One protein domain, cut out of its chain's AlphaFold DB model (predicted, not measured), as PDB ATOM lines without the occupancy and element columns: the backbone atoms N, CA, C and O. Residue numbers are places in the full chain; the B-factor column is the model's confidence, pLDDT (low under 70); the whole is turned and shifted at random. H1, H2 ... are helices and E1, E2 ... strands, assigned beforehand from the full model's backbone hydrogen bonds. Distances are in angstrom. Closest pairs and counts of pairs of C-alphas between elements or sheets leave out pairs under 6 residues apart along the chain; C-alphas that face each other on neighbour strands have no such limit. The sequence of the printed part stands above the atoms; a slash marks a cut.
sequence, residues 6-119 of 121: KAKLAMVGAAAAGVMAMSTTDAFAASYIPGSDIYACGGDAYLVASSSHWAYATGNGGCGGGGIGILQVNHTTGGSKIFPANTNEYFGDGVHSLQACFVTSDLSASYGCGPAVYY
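Overview. This is residues 6 to 119 of the 121 residues of an uncharacterized protein of Catenulispora sp. 13_1_20CM_3_70_7 (UniProt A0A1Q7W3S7). Look for a sandwich of two antiparallel sheets, E5 E4 E6 E7 partly covered by the smaller E1 E2 E3, with helix H1 as an arm whose residues 6 to 21 stick out. The short helix H2 grazes the smaller sheet near the arm's base. The printed part has 114 residues, with named elements in the order H1 H2 E1 E2 E3 E4 E5 E6 E7, class mixed. The whole is loose, radius of gyration of the C-alphas 17.4 A, spanning 66 by 32 by 19 A; without the arm the body spans 40 by 27 by 18 A.

Arrangement. Begin at the strongly twisted sheet of E5, residues 80 to 84, E4, 68 to 74, E6, 96 to 103, and E7, 109 to 113. In the hairpin E4 and E5, find N 72 and O 81 2.8 A apart; between E4 and E6, N 71 and O 99 are 2.8 A apart; in the hairpin E6 and E7, N 110 and O 102 are 3.0 A apart. E6 bends by 59 degrees at residue 100. The other sheet is a meander, each strand the antiparallel neighbour of the one before: E1, residues 38 to 40, E2, 43 to 49, and E3, 54 to 60. Here N 38 and O 45 are 2.8 A apart, and N 46 and O 58 2.8 A. The sheets are face to face, their strands at 34 degrees; the closest C-alphas of E3 and E6, Ala 57 and Ala 100, are 5.3 A apart. H2, residues 26 to 31, only grazes the meander sheet; its closest C-alpha to E2 is Phe 28, 6.4 A from Ala 49. H1, residues 6 to 22, meets H2 only through their link and is apart from the seven strands. In H1 and H2 every O i to N i+4 pair is within hydrogen-bond range.

Along the chain. Find C-alpha 6 at (29.768, 63.573, -21.497); from there H1 runs 25.3 A. E3 measures 20.7 A, E2 20.1 A, E4 19.7 A and E6 19.5 A. E7 ends at C-alpha 113, (-2.583, 19.276, -21.602).

Size, cuts and confidence. The C-alphas of Lys 6 and Gly 64, the two farthest apart, are 65.5 A apart. The printed part has no cut, and the link E5 to E6, 11 residues, is long. The model's pLDDT is under 70 at residues 6 to 36, 61 to 65 and 110.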
ATOM      1  N   LYS A   6      29.282  64.952 -21.693       53.34
ATOM      2  CA  LYS A   6      29.768  63.573 -21.497       53.34
ATOM      3  C   LYS A   6      28.838  62.728 -20.612       53.34
ATOM      4  O   LYS A   6      28.685  61.540 -20.864       53.34
ATOM      5  N   ALA A   7      28.155  63.342 -19.643       51.06
ATOM      6  CA  ALA A   7      27.177  62.657 -18.791       51.06
ATOM      7  C   ALA A   7      25.870  62.345 -19.541       51.06
ATOM      8  O   ALA A   7      25.250  61.312 -19.305       51.06
ATOM      9  N   LYS A   8      25.486  63.194 -20.506       51.56
ATOM     10  CA  LYS A   8      24.321  62.951 -21.371       51.56
ATOM     11  C   LYS A   8      24.489  61.699 -22.239       51.56
ATOM     12  O   LYS A   8      23.537  60.950 -22.400       51.56
ATOM     13  N   LEU A   9      25.692  61.455 -22.762       49.53
ATOM     14  CA  LEU A   9      25.953  60.303 -23.630       49.53
ATOM     15  C   LEU A   9      25.941  58.974 -22.851       49.53
ATOM     16  O   LEU A   9      25.416  57.981 -23.346       49.53
ATOM     17  N   ALA A  10      26.439  58.975 -21.610       50.00
ATOM     18  CA  ALA A  10      26.413  57.802 -20.734       50.00
ATOM     19  C   ALA A  10      24.985  57.414 -20.305       50.00
ATOM     20  O   ALA A  10      24.649  56.232 -20.276       50.00
ATOM     21  N   MET A  11      24.121  58.400 -20.038       48.53
ATOM     22  CA  MET A  11      22.715  58.146 -19.697       48.53
ATOM     23  C   MET A  11      21.911  57.597 -20.882       48.53
ATOM     24  O   MET A  11      21.075  56.719 -20.694       48.53
ATOM     25  N   VAL A  12      22.186  58.062 -22.104       51.81
ATOM     26  CA  VAL A  12      21.507  57.559 -23.312       51.81
ATOM     27  C   VAL A  12      21.968  56.139 -23.660       51.81
ATOM     28  O   VAL A  12      21.141  55.313 -24.032       51.81
ATOM     29  N   GLY A  13      23.255  55.820 -23.481       41.25
ATOM     30  CA  GLY A  13      23.784  54.473 -23.730       41.25
ATOM     31  C   GLY A  13      23.240  53.410 -22.769       41.25
ATOM     32  O   GLY A  13      22.866  52.324 -23.207       41.25
ATOM     33  N   ALA A  14      23.127  53.735 -21.477       46.69
ATOM     34  CA  ALA A  14      22.559  52.824 -20.481       46.69
ATOM     35  C   ALA A  14      21.037  52.647 -20.644       46.69
ATOM     36  O   ALA A  14      20.528  51.540 -20.489       46.69
ATOM     37  N   ALA A  15      20.316  53.710 -21.017       45.94
ATOM     38  CA  ALA A  15      18.881  53.630 -21.285       45.94
ATOM     39  C   ALA A  15      18.571  52.815 -22.552       45.94
ATOM     40  O   ALA A  15      17.637  52.022 -22.552       45.94
ATOM     41  N   ALA A  16      19.372  52.948 -23.614       47.06
ATOM     42  CA  ALA A  16      19.162  52.184 -24.843       47.06
ATOM     43  C   ALA A  16      19.459  50.685 -24.661       47.06
ATOM     44  O   ALA A  16      18.693  49.852 -25.136       47.06
ATOM     45  N   ALA A  17      20.523  50.326 -23.933       45.41
ATOM     46  CA  ALA A  17      20.853  48.922 -23.673       45.41
ATOM     47  C   ALA A  17      19.889  48.258 -22.671       45.41
ATOM     48  O   ALA A  17      19.519  47.101 -22.861       45.41
ATOM     49  N   GLY A  18      19.431  48.991 -21.647       37.22
ATOM     50  CA  GLY A  18      18.452  48.489 -20.674       37.22
ATOM     51  C   GLY A  18      17.060  48.264 -21.273       37.22
ATOM     52  O   GLY A  18      16.421  47.260 -20.976       37.22
ATOM     53  N   VAL A  19      16.611  49.144 -22.174       41.78
ATOM     54  CA  VAL A  19      15.299  49.008 -22.838       41.78
ATOM     55  C   VAL A  19      15.312  47.913 -23.912       41.78
ATOM     56  O   VAL A  19      14.315  47.217 -24.094       41.78
ATOM     57  N   MET A  20      16.442  47.692 -24.590       39.88
ATOM     58  CA  MET A  20      16.547  46.623 -25.591       39.88
ATOM     59  C   MET A  20      16.667  45.227 -24.956       39.88
ATOM     60  O   MET A  20      16.160  44.273 -25.534       39.88
ATOM     61  N   ALA A  21      17.261  45.099 -23.763       40.84
ATOM     62  CA  ALA A  21      17.388  43.809 -23.073       40.84
ATOM     63  C   ALA A  21      16.086  43.326 -22.397       40.84
ATOM     64  O   ALA A  21      15.881  42.120 -22.281       40.84
ATOM     65  N   MET A  22      15.191  44.238 -21.992       40.62
ATOM     66  CA  MET A  22      13.929  43.896 -21.307       40.62
ATOM     67  C   MET A  22      12.739  43.640 -22.250       40.62
ATOM     68  O   MET A  22      11.720  43.106 -21.827       40.62
ATOM     69  N   SER A  23      12.816  44.014 -23.530       44.16
ATOM     70  CA  SER A  23      11.599  44.106 -24.361       44.16
ATOM     71  C   SER A  23      11.171  42.832 -25.099       44.16
ATOM     72  O   SER A  23      10.040  42.781 -25.578       44.16
ATOM     73  N   THR A  24      12.005  41.791 -25.194       45.22
ATOM     74  CA  THR A  24      11.664  40.618 -26.030       45.22
ATOM     75  C   THR A  24      11.594  39.287 -25.290       45.22
ATOM     76  O   THR A  24      10.964  38.363 -25.800       45.22
ATOM     77  N   THR A  25      12.190  39.175 -24.101       46.84
ATOM     78  CA  THR A  25      12.335  37.891 -23.383       46.84
ATOM     79  C   THR A  25      11.587  37.818 -22.049       46.84
ATOM     80  O   THR A  25      11.255  36.717 -21.619       46.84
ATOM     81  N   ASP A  26      11.254  38.949 -21.416       53.22
ATOM     82  CA  ASP A  26      10.710  38.956 -20.045       53.22
ATOM     83  C   ASP A  26       9.249  38.493 -19.944       53.22
ATOM     84  O   ASP A  26       8.877  37.829 -18.983       53.22
ATOM     85  N   ALA A  27       8.407  38.785 -20.935       52.91
ATOM     86  CA  ALA A  27       6.969  38.509 -20.851       52.91
ATOM     87  C   ALA A  27       6.629  37.009 -20.900       52.91
ATOM     88  O   ALA A  27       5.813  36.529 -20.108       52.91
ATOM     89  N   PHE A  28       7.284  36.252 -21.790       55.62
ATOM     90  CA  PHE A  28       7.147  34.798 -21.796       55.62
ATOM     91  C   PHE A  28       7.914  34.194 -20.630       55.62
ATOM     92  O   PHE A  28       7.346  33.368 -19.953       55.62
ATOM     93  N   ALA A  29       9.142  34.617 -20.309       54.47
ATOM     94  CA  ALA A  29       9.876  34.032 -19.180       54.47
ATOM     95  C   ALA A  29       9.162  34.215 -17.823       54.47
ATOM     96  O   ALA A  29       9.268  33.347 -16.962       54.47
ATOM     97  N   ALA A  30       8.414  35.309 -17.643       54.94
ATOM     98  CA  ALA A  30       7.615  35.558 -16.442       54.94
ATOM     99  C   ALA A  30       6.311  34.741 -16.384       54.94
ATOM    100  O   ALA A  30       5.857  34.403 -15.294       54.94
ATOM    101  N   SER A  31       5.701  34.438 -17.535       56.78
ATOM    102  CA  SER A  31       4.464  33.639 -17.633       56.78
ATOM    103  C   SER A  31       4.712  32.151 -17.888       56.78
ATOM    104  O   SER A  31       3.840  31.315 -17.649       56.78
ATOM    105  N   TYR A  32       5.900  31.815 -18.379       57.81
ATOM    106  CA  TYR A  32       6.379  30.470 -18.610       57.81
ATOM    107  C   TYR A  32       6.642  29.844 -17.262       57.81
ATOM    108  O   TYR A  32       7.584  30.188 -16.552       57.81
ATOM    109  N   ILE A  33       5.779  28.902 -16.919       54.75
ATOM    110  CA  ILE A  33       5.959  28.056 -15.760       54.75
ATOM    111  C   ILE A  33       6.937  26.956 -16.196       54.75
ATOM    112  O   ILE A  33       6.589  26.170 -17.089       54.75
ATOM    113  N   PRO A  34       8.156  26.878 -15.622       45.66
ATOM    114  CA  PRO A  34       9.033  25.732 -15.831       45.66
ATOM    115  C   PRO A  34       8.256  24.456 -15.477       45.66
ATOM    116  O   PRO A  34       7.738  24.346 -14.365       45.66
ATOM    117  N   GLY A  35       8.116  23.531 -16.432       45.69
ATOM    118  CA  GLY A  35       7.193  22.392 -16.323       45.69
ATOM    119  C   GLY A  35       5.886  22.530 -17.118       45.69
ATOM    120  O   GLY A  35       4.965  21.749 -16.894       45.69
ATOM    121  N   SER A  36       5.798  23.478 -18.063       56.47
ATOM    122  CA  SER A  36       4.771  23.462 -19.128       56.47
ATOM    123  C   SER A  36       4.882  22.303 -20.116       56.47
ATOM    124  O   SER A  36       3.995  22.091 -20.944       56.47
ATOM    125  N   ASP A  37       5.922  21.503 -19.934       71.94
ATOM    126  CA  ASP A  37       6.171  20.254 -20.616       71.94
ATOM    127  C   ASP A  37       5.261  19.158 -20.038       71.94
ATOM    128  O   ASP A  37       5.254  18.896 -18.832       71.94
ATOM    129  N   ILE A  38       4.500  18.487 -20.897       76.62
ATOM    130  CA  ILE A  38       3.737  17.292 -20.543       76.62
ATOM    131  C   ILE A  38       4.436  16.055 -21.104       76.62
ATOM    132  O   ILE A  38       4.770  15.992 -22.284       76.62
ATOM    133  N   TYR A  39       4.624  15.054 -20.245       80.56
ATOM    134  CA  TYR A  39       5.203  13.761 -20.602       80.56
ATOM    135  C   TYR A  39       4.155  12.672 -20.388       80.56
ATOM    136  O   TYR A  39       3.753  12.401 -19.255       80.56
ATOM    137  N   ALA A  40       3.698  12.050 -21.473       74.38
ATOM    138  CA  ALA A  40       2.696  10.990 -21.415       74.38
ATOM    139  C   ALA A  40       2.911   9.958 -22.529       74.38
ATOM    140  O   ALA A  40       3.376  10.273 -23.621       74.38
ATOM    141  N   CYS A  41       2.592   8.697 -22.225       72.50
ATOM    142  CA  CYS A  41       2.712   7.545 -23.129       72.50
ATOM    143  C   CYS A  41       4.031   7.465 -23.933       72.50
ATOM    144  O   CYS A  41       4.019   7.058 -25.095       72.50
ATOM    145  N   GLY A  42       5.161   7.855 -23.336       74.44
ATOM    146  CA  GLY A  42       6.474   7.800 -23.989       74.44
ATOM    147  C   GLY A  42       6.766   8.925 -24.988       74.44
ATOM    148  O   GLY A  42       7.768   8.830 -25.689       74.44
ATOM    149  N   GLY A  43       5.933   9.967 -25.052       80.44
ATOM    150  CA  GLY A  43       6.252  11.212 -25.750       80.44
ATOM    151  C   GLY A  43       6.220  12.425 -24.831       80.44
ATOM    152  O   GLY A  43       5.877  12.336 -23.647       80.44
ATOM    153  N   ASP A  44       6.584  13.558 -25.413       83.38
ATOM    154  CA  ASP A  44       6.776  14.842 -24.757       83.38
ATOM    155  C   ASP A  44       6.174  15.957 -25.612       83.38
ATOM    156  O   ASP A  44       6.269  15.939 -26.836       83.38
ATOM    157  N   ALA A  45       5.532  16.922 -24.969       84.06
ATOM    158  CA  ALA A  45       5.049  18.128 -25.622       84.06
ATOM    159  C   ALA A  45       5.351  19.332 -24.740       84.06
ATOM    160  O   ALA A  45       5.016  19.329 -23.559       84.06
ATOM    161  N   TYR A  46       5.964  20.358 -25.315       83.38
ATOM    162  CA  TYR A  46       6.411  21.555 -24.615       83.38
ATOM    163  C   TYR A  46       6.056  22.821 -25.394       83.38
ATOM    164  O   TYR A  46       5.971  22.824 -26.626       83.38
ATOM    165  N   LEU A  47       5.826  23.912 -24.659       85.00
ATOM    166  CA  LEU A  47       5.623  25.242 -25.230       85.00
ATOM    167  C   LEU A  47       6.958  25.966 -25.366       85.00
ATOM    168  O   LEU A  47       7.749  26.026 -24.426       85.00
ATOM    169  N   VAL A  48       7.175  26.581 -26.523       82.69
ATOM    170  CA  VAL A  48       8.362  27.377 -26.823       82.69
ATOM    171  C   VAL A  48       7.946  28.803 -27.152       82.69
ATOM    172  O   VAL A  48       7.084  29.033 -28.001       82.69
ATOM    173  N   ALA A  49       8.589  29.771 -26.500       78.38
ATOM    174  CA  ALA A  49       8.451  31.176 -26.853       78.38
ATOM    175  C   ALA A  49       9.052  31.434 -28.235       78.38
ATOM    176  O   ALA A  49      10.247  31.228 -28.442       78.38
ATOM    177  N   SER A  50       8.255  31.978 -29.148       78.94
ATOM    178  CA  SER A  50       8.789  32.603 -30.359       78.94
ATOM    179  C   SER A  50       9.101  34.085 -30.133       78.94
ATOM    180  O   SER A  50       9.961  34.632 -30.818       78.94
ATOM    181  N   SER A  51       8.394  34.752 -29.216       77.00
ATOM    182  CA  SER A  51       8.648  36.139 -28.796       77.00
ATOM    183  C   SER A  51       7.962  36.428 -27.452       77.00
ATOM    184  O   SER A  51       7.391  35.526 -26.842       77.00
ATOM    185  N   SER A  52       7.964  37.688 -27.011       73.00
ATOM    186  CA  SER A  52       7.316  38.132 -25.770       73.00
ATOM    187  C   SER A  52       5.825  37.780 -25.677       73.00
ATOM    188  O   SER A  52       5.337  37.554 -24.574       73.00
ATOM    189  N   HIS A  53       5.106  37.713 -26.803       80.75
ATOM    190  CA  HIS A  53       3.648  37.517 -26.836       80.75
ATOM    191  C   HIS A  53       3.184  36.325 -27.684       80.75
ATOM    192  O   HIS A  53       1.979  36.127 -27.854       80.75
ATOM    193  N   TRP A  54       4.124  35.566 -28.251       84.06
ATOM    194  CA  TRP A  54       3.834  34.472 -29.175       84.06
ATOM    195  C   TRP A  54       4.564  33.206 -28.750       84.06
ATOM    196  O   TRP A  54       5.761  33.255 -28.450       84.06
ATOM    197  N   ALA A  55       3.862  32.079 -28.773       85.50
ATOM    198  CA  ALA A  55       4.425  30.773 -28.461       85.50
ATOM    199  C   ALA A  55       3.864  29.690 -29.385       85.50
ATOM    200  O   ALA A  55       2.765  29.826 -29.918       85.50
ATOM    201  N   TYR A  56       4.609  28.603 -29.542       86.19
ATOM    202  CA  TYR A  56       4.182  27.415 -30.276       86.19
ATOM    203  C   TYR A  56       4.433  26.156 -29.448       86.19
ATOM    204  O   TYR A  56       5.286  26.146 -28.562       86.19
ATOM    205  N   ALA A  57       3.700  25.083 -29.740       87.25
ATOM    206  CA  ALA A  57       3.944  23.770 -29.146       87.25
ATOM    207  C   ALA A  57       4.841  22.921 -30.057       87.25
ATOM    208  O   ALA A  57       4.653  22.897 -31.274       87.25
ATOM    209  N   THR A  58       5.790  22.201 -29.471       87.06
ATOM    210  CA  THR A  58       6.672  21.243 -30.155       87.06
ATOM    211  C   THR A  58       6.981  20.076 -29.216       87.06
ATOM    212  O   THR A  58       6.668  20.126 -28.032       87.06
ATOM    213  N   GLY A  59       7.545  19.000 -29.752       82.56
ATOM    214  CA  GLY A  59       7.934  17.815 -29.001       82.56
ATOM    215  C   GLY A  59       7.805  16.554 -29.832       82.56
ATOM    216  O   GLY A  59       7.567  16.612 -31.043       82.56
ATOM    217  N   ASN A  60       7.980  15.410 -29.185       79.94
ATOM    218  CA  ASN A  60       7.775  14.119 -29.815       79.94
ATOM    219  C   ASN A  60       6.387  13.570 -29.472       79.94
ATOM    220  O   ASN A  60       6.078  13.296 -28.312       79.94
ATOM    221  N   GLY A  61       5.541  13.397 -30.491       68.44
ATOM    222  CA  GLY A  61       4.178  12.903 -30.316       68.44
ATOM    223  C   GLY A  61       4.151  11.548 -29.605       68.44
ATOM    224  O   GLY A  61       4.577  10.538 -30.162       68.44
ATOM    225  N   GLY A  62       3.617  11.534 -28.386       66.00
ATOM    226  CA  GLY A  62       3.316  10.342 -27.602       66.00
ATOM    227  C   GLY A  62       1.814  10.141 -27.507       66.00
ATOM    228  O   GLY A  62       1.058  11.104 -27.529       66.00
ATOM    229  N   CYS A  63       1.396   8.883 -27.386       62.12
ATOM    230  CA  CYS A  63       0.004   8.424 -27.385       62.12
ATOM    231  C   CYS A  63      -0.666   8.395 -28.787       62.12
ATOM    232  O   CYS A  63      -1.160   9.387 -29.315       62.12
ATOM    233  N   GLY A  64      -0.738   7.201 -29.388       56.03
ATOM    234  CA  GLY A  64      -1.837   6.824 -30.295       56.03
ATOM    235  C   GLY A  64      -1.937   7.478 -31.682       56.03
ATOM    236  O   GLY A  64      -2.905   7.202 -32.382       56.03
ATOM    237  N   GLY A  65      -0.963   8.284 -32.118       58.41
ATOM    238  CA  GLY A  65      -0.829   8.721 -33.520       58.41
ATOM    239  C   GLY A  65      -1.416  10.091 -33.883       58.41
ATOM    240  O   GLY A  65      -1.336  10.474 -35.046       58.41
ATOM    241  N   GLY A  66      -1.970  10.846 -32.931       70.44
ATOM    242  CA  GLY A  66      -2.548  12.169 -33.211       70.44
ATOM    243  C   GLY A  66      -1.600  13.364 -33.043       70.44
ATOM    244  O   GLY A  66      -1.889  14.453 -33.527       70.44
ATOM    245  N   GLY A  67      -0.416  13.154 -32.464       84.94
ATOM    246  CA  GLY A  67       0.628  14.173 -32.386       84.94
ATOM    247  C   GLY A  67       0.401  15.196 -31.273       84.94
ATOM    248  O   GLY A  67      -0.117  14.878 -30.202       84.94
ATOM    249  N   ILE A  68       0.864  16.422 -31.513       87.00
ATOM    250  CA  ILE A  68       0.885  17.518 -30.538       87.00
ATOM    251  C   ILE A  68       0.124  18.706 -31.121       87.00
ATOM    252  O   ILE A  68       0.210  18.986 -32.320       87.00
ATOM    253  N   GLY A  69      -0.599  19.418 -30.264       89.38
ATOM    254  CA  GLY A  69      -1.252  20.673 -30.601       89.38
ATOM    255  C   GLY A  69      -1.081  21.720 -29.508       89.38
ATOM    256  O   GLY A  69      -0.614  21.430 -28.404       89.38
ATOM    257  N   ILE A  70      -1.479  22.943 -29.831       89.75
ATOM    258  CA  ILE A  70      -1.544  24.065 -28.901       89.75
ATOM    259  C   ILE A  70      -3.006  24.420 -28.643       89.75
ATOM    260  O   ILE A  70      -3.738  24.799 -29.555       89.75
ATOM    261  N   LEU A  71      -3.447  24.251 -27.400       90.31
ATOM    262  CA  LEU A  71      -4.764  24.674 -26.946       90.31
ATOM    263  C   LEU A  71      -4.684  26.140 -26.536       90.31
ATOM    264  O   LEU A  71      -4.004  26.486 -25.571       90.31
ATOM    265  N   GLN A  72      -5.403  26.987 -27.261       90.19
ATOM    266  CA  GLN A  72      -5.657  28.365 -26.884       90.19
ATOM    267  C   GLN A  72      -7.022  28.453 -26.210       90.19
ATOM    268  O   GLN A  72      -8.026  27.994 -26.758       90.19
ATOM    269  N   VAL A  73      -7.067  29.064 -25.032       89.19
ATOM    270  CA  VAL A  73      -8.302  29.319 -24.285       89.19
ATOM    271  C   VAL A  73      -8.471  30.819 -24.128       89.19
ATOM    272  O   VAL A  73      -7.571  31.491 -23.636       89.19
ATOM    273  N   ASN A  74      -9.619  31.342 -24.544       89.31
ATOM    274  CA  ASN A  74     -10.014  32.725 -24.328       89.31
ATOM    275  C   ASN A  74     -10.809  32.818 -23.018       89.31
ATOM    276  O   ASN A  74     -11.928  32.315 -22.921       89.31
ATOM    277  N   HIS A  75     -10.254  33.492 -22.016       83.69
ATOM    278  CA  HIS A  75     -10.842  33.591 -20.676       83.69
ATOM    279  C   HIS A  75     -12.029  34.551 -20.602       83.69
ATOM    280  O   HIS A  75     -12.859  34.437 -19.706       83.69
ATOM    281  N   THR A  76     -12.156  35.475 -21.555       86.31
ATOM    282  CA  THR A  76     -13.310  36.383 -21.625       86.31
ATOM    283  C   THR A  76     -14.573  35.665 -22.094       86.31
ATOM    284  O   THR A  76     -15.664  35.956 -21.616       86.31
ATOM    285  N   THR A  77     -14.438  34.731 -23.035       88.25
ATOM    286  CA  THR A  77     -15.572  34.023 -23.656       88.25
ATOM    287  C   THR A  77     -15.726  32.582 -23.174       88.25
ATOM    288  O   THR A  77     -16.763  31.973 -23.417       88.25
ATOM    289  N   GLY A  78     -14.702  32.013 -22.532       84.31
ATOM    290  CA  GLY A  78     -14.612  30.584 -22.215       84.31
ATOM    291  C   GLY A  78     -14.377  29.691 -23.441       84.31
ATOM    292  O   GLY A  78     -14.315  28.470 -23.309       84.31
ATOM    293  N   GLY A  79     -14.262  30.277 -24.637       89.00
ATOM    294  CA  GLY A  79     -14.010  29.549 -25.872       89.00
ATOM    295  C   GLY A  79     -12.599  28.971 -25.900       89.00
ATOM    296  O   GLY A  79     -11.654  29.586 -25.406       89.00
ATOM    297  N   SER A  80     -12.445  27.801 -26.511       89.56
ATOM    298  CA  SER A  80     -11.135  27.191 -26.711       89.56
ATOM    299  C   SER A  80     -10.987  26.616 -28.112       89.56
ATOM    300  O   SER A  80     -11.970  26.236 -28.754       89.56
ATOM    301  N   LYS A  81      -9.750  26.599 -28.605       90.69
ATOM    302  CA  LYS A  81      -9.402  26.066 -29.918       90.69
ATOM    303  C   LYS A  81      -8.028  25.425 -29.872       90.69
ATOM    304  O   LYS A  81      -7.118  25.946 -29.236       90.69
ATOM    305  N   ILE A  82      -7.888  24.306 -30.570       90.56
ATOM    306  CA  ILE A  82      -6.619  23.603 -30.716       90.56
ATOM    307  C   ILE A  82      -6.059  23.881 -32.106       90.56
ATOM    308  O   ILE A  82      -6.770  23.773 -33.109       90.56
ATOM    309  N   PHE A  83      -4.779  24.232 -32.154       91.25
ATOM    310  CA  PHE A  83      -4.022  24.421 -33.383       91.25
ATOM    311  C   PHE A  83      -2.918  23.362 -33.501       91.25
ATOM    312  O   PHE A  83      -2.492  22.800 -32.486       91.25
ATOM    313  N   PRO A  84      -2.444  23.058 -34.722       89.25
ATOM    314  CA  PRO A  84      -1.350  22.113 -34.928       89.25
ATOM    315  C   PRO A  84      -0.055  22.544 -34.225       89.25
ATOM    316  O   PRO A  84       0.203  23.742 -34.069       89.25
ATOM    317  N   ALA A  85       0.807  21.582 -33.886       85.50
ATOM    318  CA  ALA A  85       2.178  21.861 -33.458       85.50
ATOM    319  C   ALA A  85       2.928  22.775 -34.445       85.50
ATOM    320  O   ALA A  85       2.668  22.773 -35.649       85.50
ATOM    321  N   ASN A  86       3.890  23.536 -33.921       84.62
ATOM    322  CA  ASN A  86       4.677  24.548 -34.633       84.62
ATOM    323  C   ASN A  86       3.865  25.721 -35.214       84.62
ATOM    324  O   ASN A  86       4.420  26.545 -35.941       84.62
ATOM    325  N   THR A  87       2.579  25.835 -34.872       89.06
ATOM    326  CA  THR A  87       1.792  27.044 -35.144       89.06
ATOM    327  C   THR A  87       2.031  28.051 -34.023       89.06
ATOM    328  O   THR A  87       1.887  27.719 -32.848       89.06
ATOM    329  N   ASN A  88       2.436  29.267 -34.392       88.25
ATOM    330  CA  ASN A  88       2.636  30.361 -33.447       88.25
ATOM    331  C   ASN A  88       1.294  30.987 -33.075       88.25
ATOM    332  O   ASN A  88       0.642  31.590 -33.926       88.25
ATOM    333  N   GLU A  89       0.944  30.920 -31.796       89.19
ATOM    334  CA  GLU A  89      -0.283  31.492 -31.254       89.19
ATOM    335  C   GLU A  89       0.011  32.646 -30.296       89.19
ATOM    336  O   GLU A  89       1.017  32.667 -29.578       89.19
ATOM    337  N   TYR A  90      -0.887  33.629 -30.305       86.88
ATOM    338  CA  TYR A  90      -0.778  34.840 -29.500       86.88
ATOM    339  C   TYR A  90      -1.414  34.663 -28.115       86.88
ATOM    340  O   TYR A  90      -2.513  34.116 -27.992       86.88
ATOM    341  N   PHE A  91      -0.742  35.173 -27.078       82.50
ATOM    342  CA  PHE A  91      -1.234  35.175 -25.690       82.50
ATOM    343  C   PHE A  91      -0.948  36.473 -24.916       82.50
ATOM    344  O   PHE A  91      -1.311  36.601 -23.749       82.50
ATOM    345  N   GLY A  92      -0.288  37.450 -25.549       77.00
ATOM    346  CA  GLY A  92       0.197  38.667 -24.886       77.00
ATOM    347  C   GLY A  92      -0.862  39.713 -24.538       77.00
ATOM    348  O   GLY A  92      -0.510  40.783 -24.062       77.00
ATOM    349  N   ASP A  93      -2.147  39.461 -24.796       77.75
ATOM    350  CA  ASP A  93      -3.239  40.346 -24.363       77.75
ATOM    351  C   ASP A  93      -3.774  40.015 -22.963       77.75
ATOM    352  O   ASP A  93      -4.625  40.742 -22.455       77.75
ATOM    353  N   GLY A  94      -3.322  38.913 -22.356       74.00
ATOM    354  CA  GLY A  94      -3.841  38.417 -21.078       74.00
ATOM    355  C   GLY A  94      -5.288  37.919 -21.127       74.00
ATOM    356  O   GLY A  94      -5.833  37.487 -20.113       74.00
ATOM    357  N   VAL A  95      -5.911  37.939 -22.307       81.62
ATOM    358  CA  VAL A  95      -7.232  37.356 -22.562       81.62
ATOM    359  C   VAL A  95      -7.089  35.877 -22.897       81.62
ATOM    360  O   VAL A  95      -7.976  35.080 -22.579       81.62
ATOM    361  N   HIS A  96      -5.977  35.503 -23.528       85.12
ATOM    362  CA  HIS A  96      -5.712  34.138 -23.948       85.12
ATOM    363  C   HIS A  96      -4.673  33.451 -23.063       85.12
ATOM    364  O   HIS A  96      -3.679  34.050 -22.655       85.12
ATOM    365  N   SER A  97      -4.873  32.155 -22.832       85.56
ATOM    366  CA  SER A  97      -3.827  31.259 -22.343       85.56
ATOM    367  C   SER A  97      -3.514  30.176 -23.363       85.56
ATOM    368  O   SER A  97      -4.412  29.738 -24.083       85.56
ATOM    369  N   LEU A  98      -2.272  29.701 -23.369       87.88
ATOM    370  CA  LEU A  98      -1.791  28.634 -24.245       87.88
ATOM    371  C   LEU A  98      -1.344  27.417 -23.437       87.88
ATOM    372  O   LEU A  98      -0.730  27.559 -22.383       87.88
ATOM    373  N   GLN A  99      -1.618  26.223 -23.956       88.44
ATOM    374  CA  GLN A  99      -1.190  24.940 -23.395       88.44
ATOM    375  C   GLN A  99      -0.692  24.025 -24.513       88.44
ATOM    376  O   GLN A  99      -1.337  23.925 -25.554       88.44
ATOM    377  N   ALA A 100       0.419  23.321 -24.300       88.00
ATOM    378  CA  ALA A 100       0.777  22.188 -25.151       88.00
ATOM    379  C   ALA A 100      -0.078  20.974 -24.762       88.00
ATOM    380  O   ALA A 100      -0.224  20.668 -23.578       88.00
ATOM    381  N   CYS A 101      -0.644  20.283 -25.748       86.44
ATOM    382  CA  CYS A 101      -1.517  19.135 -25.526       86.44
ATOM    383  C   CYS A 101      -1.171  17.987 -26.467       86.44
ATOM    384  O   CYS A 101      -0.818  18.205 -27.628       86.44
ATOM    385  N   PHE A 102      -1.377  16.761 -25.993       87.94
ATOM    386  CA  PHE A 102      -1.464  15.604 -26.877       87.94
ATOM    387  C   PHE A 102      -2.860  15.538 -27.484       87.94
ATOM    388  O   PHE A 102      -3.874  15.571 -26.772       87.94
ATOM    389  N   VAL A 103      -2.904  15.437 -28.806       86.81
ATOM    390  CA  VAL A 103      -4.141  15.534 -29.581       86.81
ATOM    391  C   VAL A 103      -4.350  14.280 -30.418       86.81
ATOM    392  O   VAL A 103      -3.414  13.515 -30.637       86.81
ATOM    393  N   THR A 104      -5.579  14.044 -30.856       84.31
ATOM    394  CA  THR A 104      -5.929  13.071 -31.900       84.31
ATOM    395  C   THR A 104      -5.649  13.654 -33.289       84.31
ATOM    396  O   THR A 104      -5.356  14.840 -33.437       84.31
ATOM    397  N   SER A 105      -5.751  12.828 -34.336       78.94
ATOM    398  CA  SER A 105      -5.534  13.245 -35.733       78.94
ATOM    399  C   SER A 105      -6.476  14.359 -36.219       78.94
ATOM    400  O   SER A 105      -6.184  15.015 -37.215       78.94
ATOM    401  N   ASP A 106      -7.586  14.587 -35.523       80.88
ATOM    402  CA  ASP A 106      -8.561  15.656 -35.746       80.88
ATOM    403  C   ASP A 106      -8.352  16.881 -34.830       80.88
ATOM    404  O   ASP A 106      -9.218  17.749 -34.773       80.88
ATOM    405  N   LEU A 107      -7.203  16.984 -34.145       84.81
ATOM    406  CA  LEU A 107      -6.849  18.079 -33.229       84.81
ATOM    407  C   LEU A 107      -7.797  18.220 -32.023       84.81
ATOM    408  O   LEU A 107      -8.027  19.325 -31.539       84.81
ATOM    409  N   SER A 108      -8.302  17.108 -31.488       82.00
ATOM    410  CA  SER A 108      -9.044  17.090 -30.221       82.00
ATOM    411  C   SER A 108      -8.126  16.688 -29.057       82.00
ATOM    412  O   SER A 108      -7.314  15.767 -29.183       82.00
ATOM    413  N   ALA A 109      -8.224  17.362 -27.905       71.94
ATOM    414  CA  ALA A 109      -7.407  17.033 -26.730       71.94
ATOM    415  C   ALA A 109      -7.704  15.600 -26.262       71.94
ATOM    416  O   ALA A 109      -8.852  15.267 -25.978       71.94
ATOM    417  N   SER A 110      -6.670  14.760 -26.197       69.94
ATOM    418  CA  SER A 110      -6.851  13.306 -26.064       69.94
ATOM    419  C   SER A 110      -6.229  12.717 -24.809       69.94
ATOM    420  O   SER A 110      -6.860  11.915 -24.127       69.94
ATOM    421  N   TYR A 111      -5.003  13.123 -24.482       70.50
ATOM    422  CA  TYR A 111      -4.230  12.511 -23.390       70.50
ATOM    423  C   TYR A 111      -3.813  13.509 -22.310       70.50
ATOM    424  O   TYR A 111      -3.044  13.175 -21.411       70.50
ATOM    425  N   GLY A 112      -4.361  14.724 -22.378       79.00
ATOM    426  CA  GLY A 112      -4.103  15.802 -21.436       79.00
ATOM    427  C   GLY A 112      -3.308  16.953 -22.041       79.00
ATOM    428  O   GLY A 112      -2.753  16.866 -23.141       79.00
ATOM    429  N   CYS A 113      -3.287  18.045 -21.287       82.88
ATOM    430  CA  CYS A 113      -2.583  19.276 -21.602       82.88
ATOM    431  C   CYS A 113      -1.638  19.626 -20.457       82.88
ATOM    432  O   CYS A 113      -1.959  19.386 -19.290       82.88
ATOM    433  N   GLY A 114      -0.491  20.209 -20.794       78.50
ATOM    434  CA  GLY A 114       0.397  20.834 -19.822       78.50
ATOM    435  C   GLY A 114      -0.255  22.055 -19.154       78.50
ATOM    436  O   GLY A 114      -1.372  22.458 -19.503       78.50
ATOM    437  N   PRO A 115       0.411  22.669 -18.168       79.25
ATOM    438  CA  PRO A 115      -0.080  23.882 -17.534       79.25
ATOM    439  C   PRO A 115      -0.173  25.048 -18.526       79.25
ATOM    440  O   PRO A 115       0.532  25.109 -19.535       79.25
ATOM    441  N   ALA A 116      -1.085  25.967 -18.223       79.56
ATOM    442  CA  ALA A 116      -1.369  27.132 -19.044       79.56
ATOM    443  C   ALA A 116      -0.318  28.228 -18.862       79.56
ATOM    444  O   ALA A 116      -0.004  28.616 -17.739       79.56
ATOM    445  N   VAL A 117       0.173  28.755 -19.981       78.38
ATOM    446  CA  VAL A 117       0.971  29.981 -20.059       78.38
ATOM    447  C   VAL A 117       0.038  31.127 -20.417       78.38
ATOM    448  O   VAL A 117      -0.794  31.001 -21.315       78.38
ATOM    449  N   TYR A 118       0.153  32.242 -19.705       76.44
ATOM    450  CA  TYR A 118      -0.761  33.366 -19.844       76.44
ATOM    451  C   TYR A 118      -0.106  34.659 -19.372       76.44
ATOM    452  O   TYR A 118       0.676  34.668 -18.423       76.44
ATOM    453  N   TYR A 119      -0.409  35.758 -20.053       70.88
ATOM    454  CA  TYR A 119       0.220  37.040 -19.779       70.88
ATOM    455  C   TYR A 119      -0.572  37.833 -18.732       70.88
ATOM    456  O   TYR A 119      -1.758  38.091 -18.914       70.88
TER     457      TYR A 119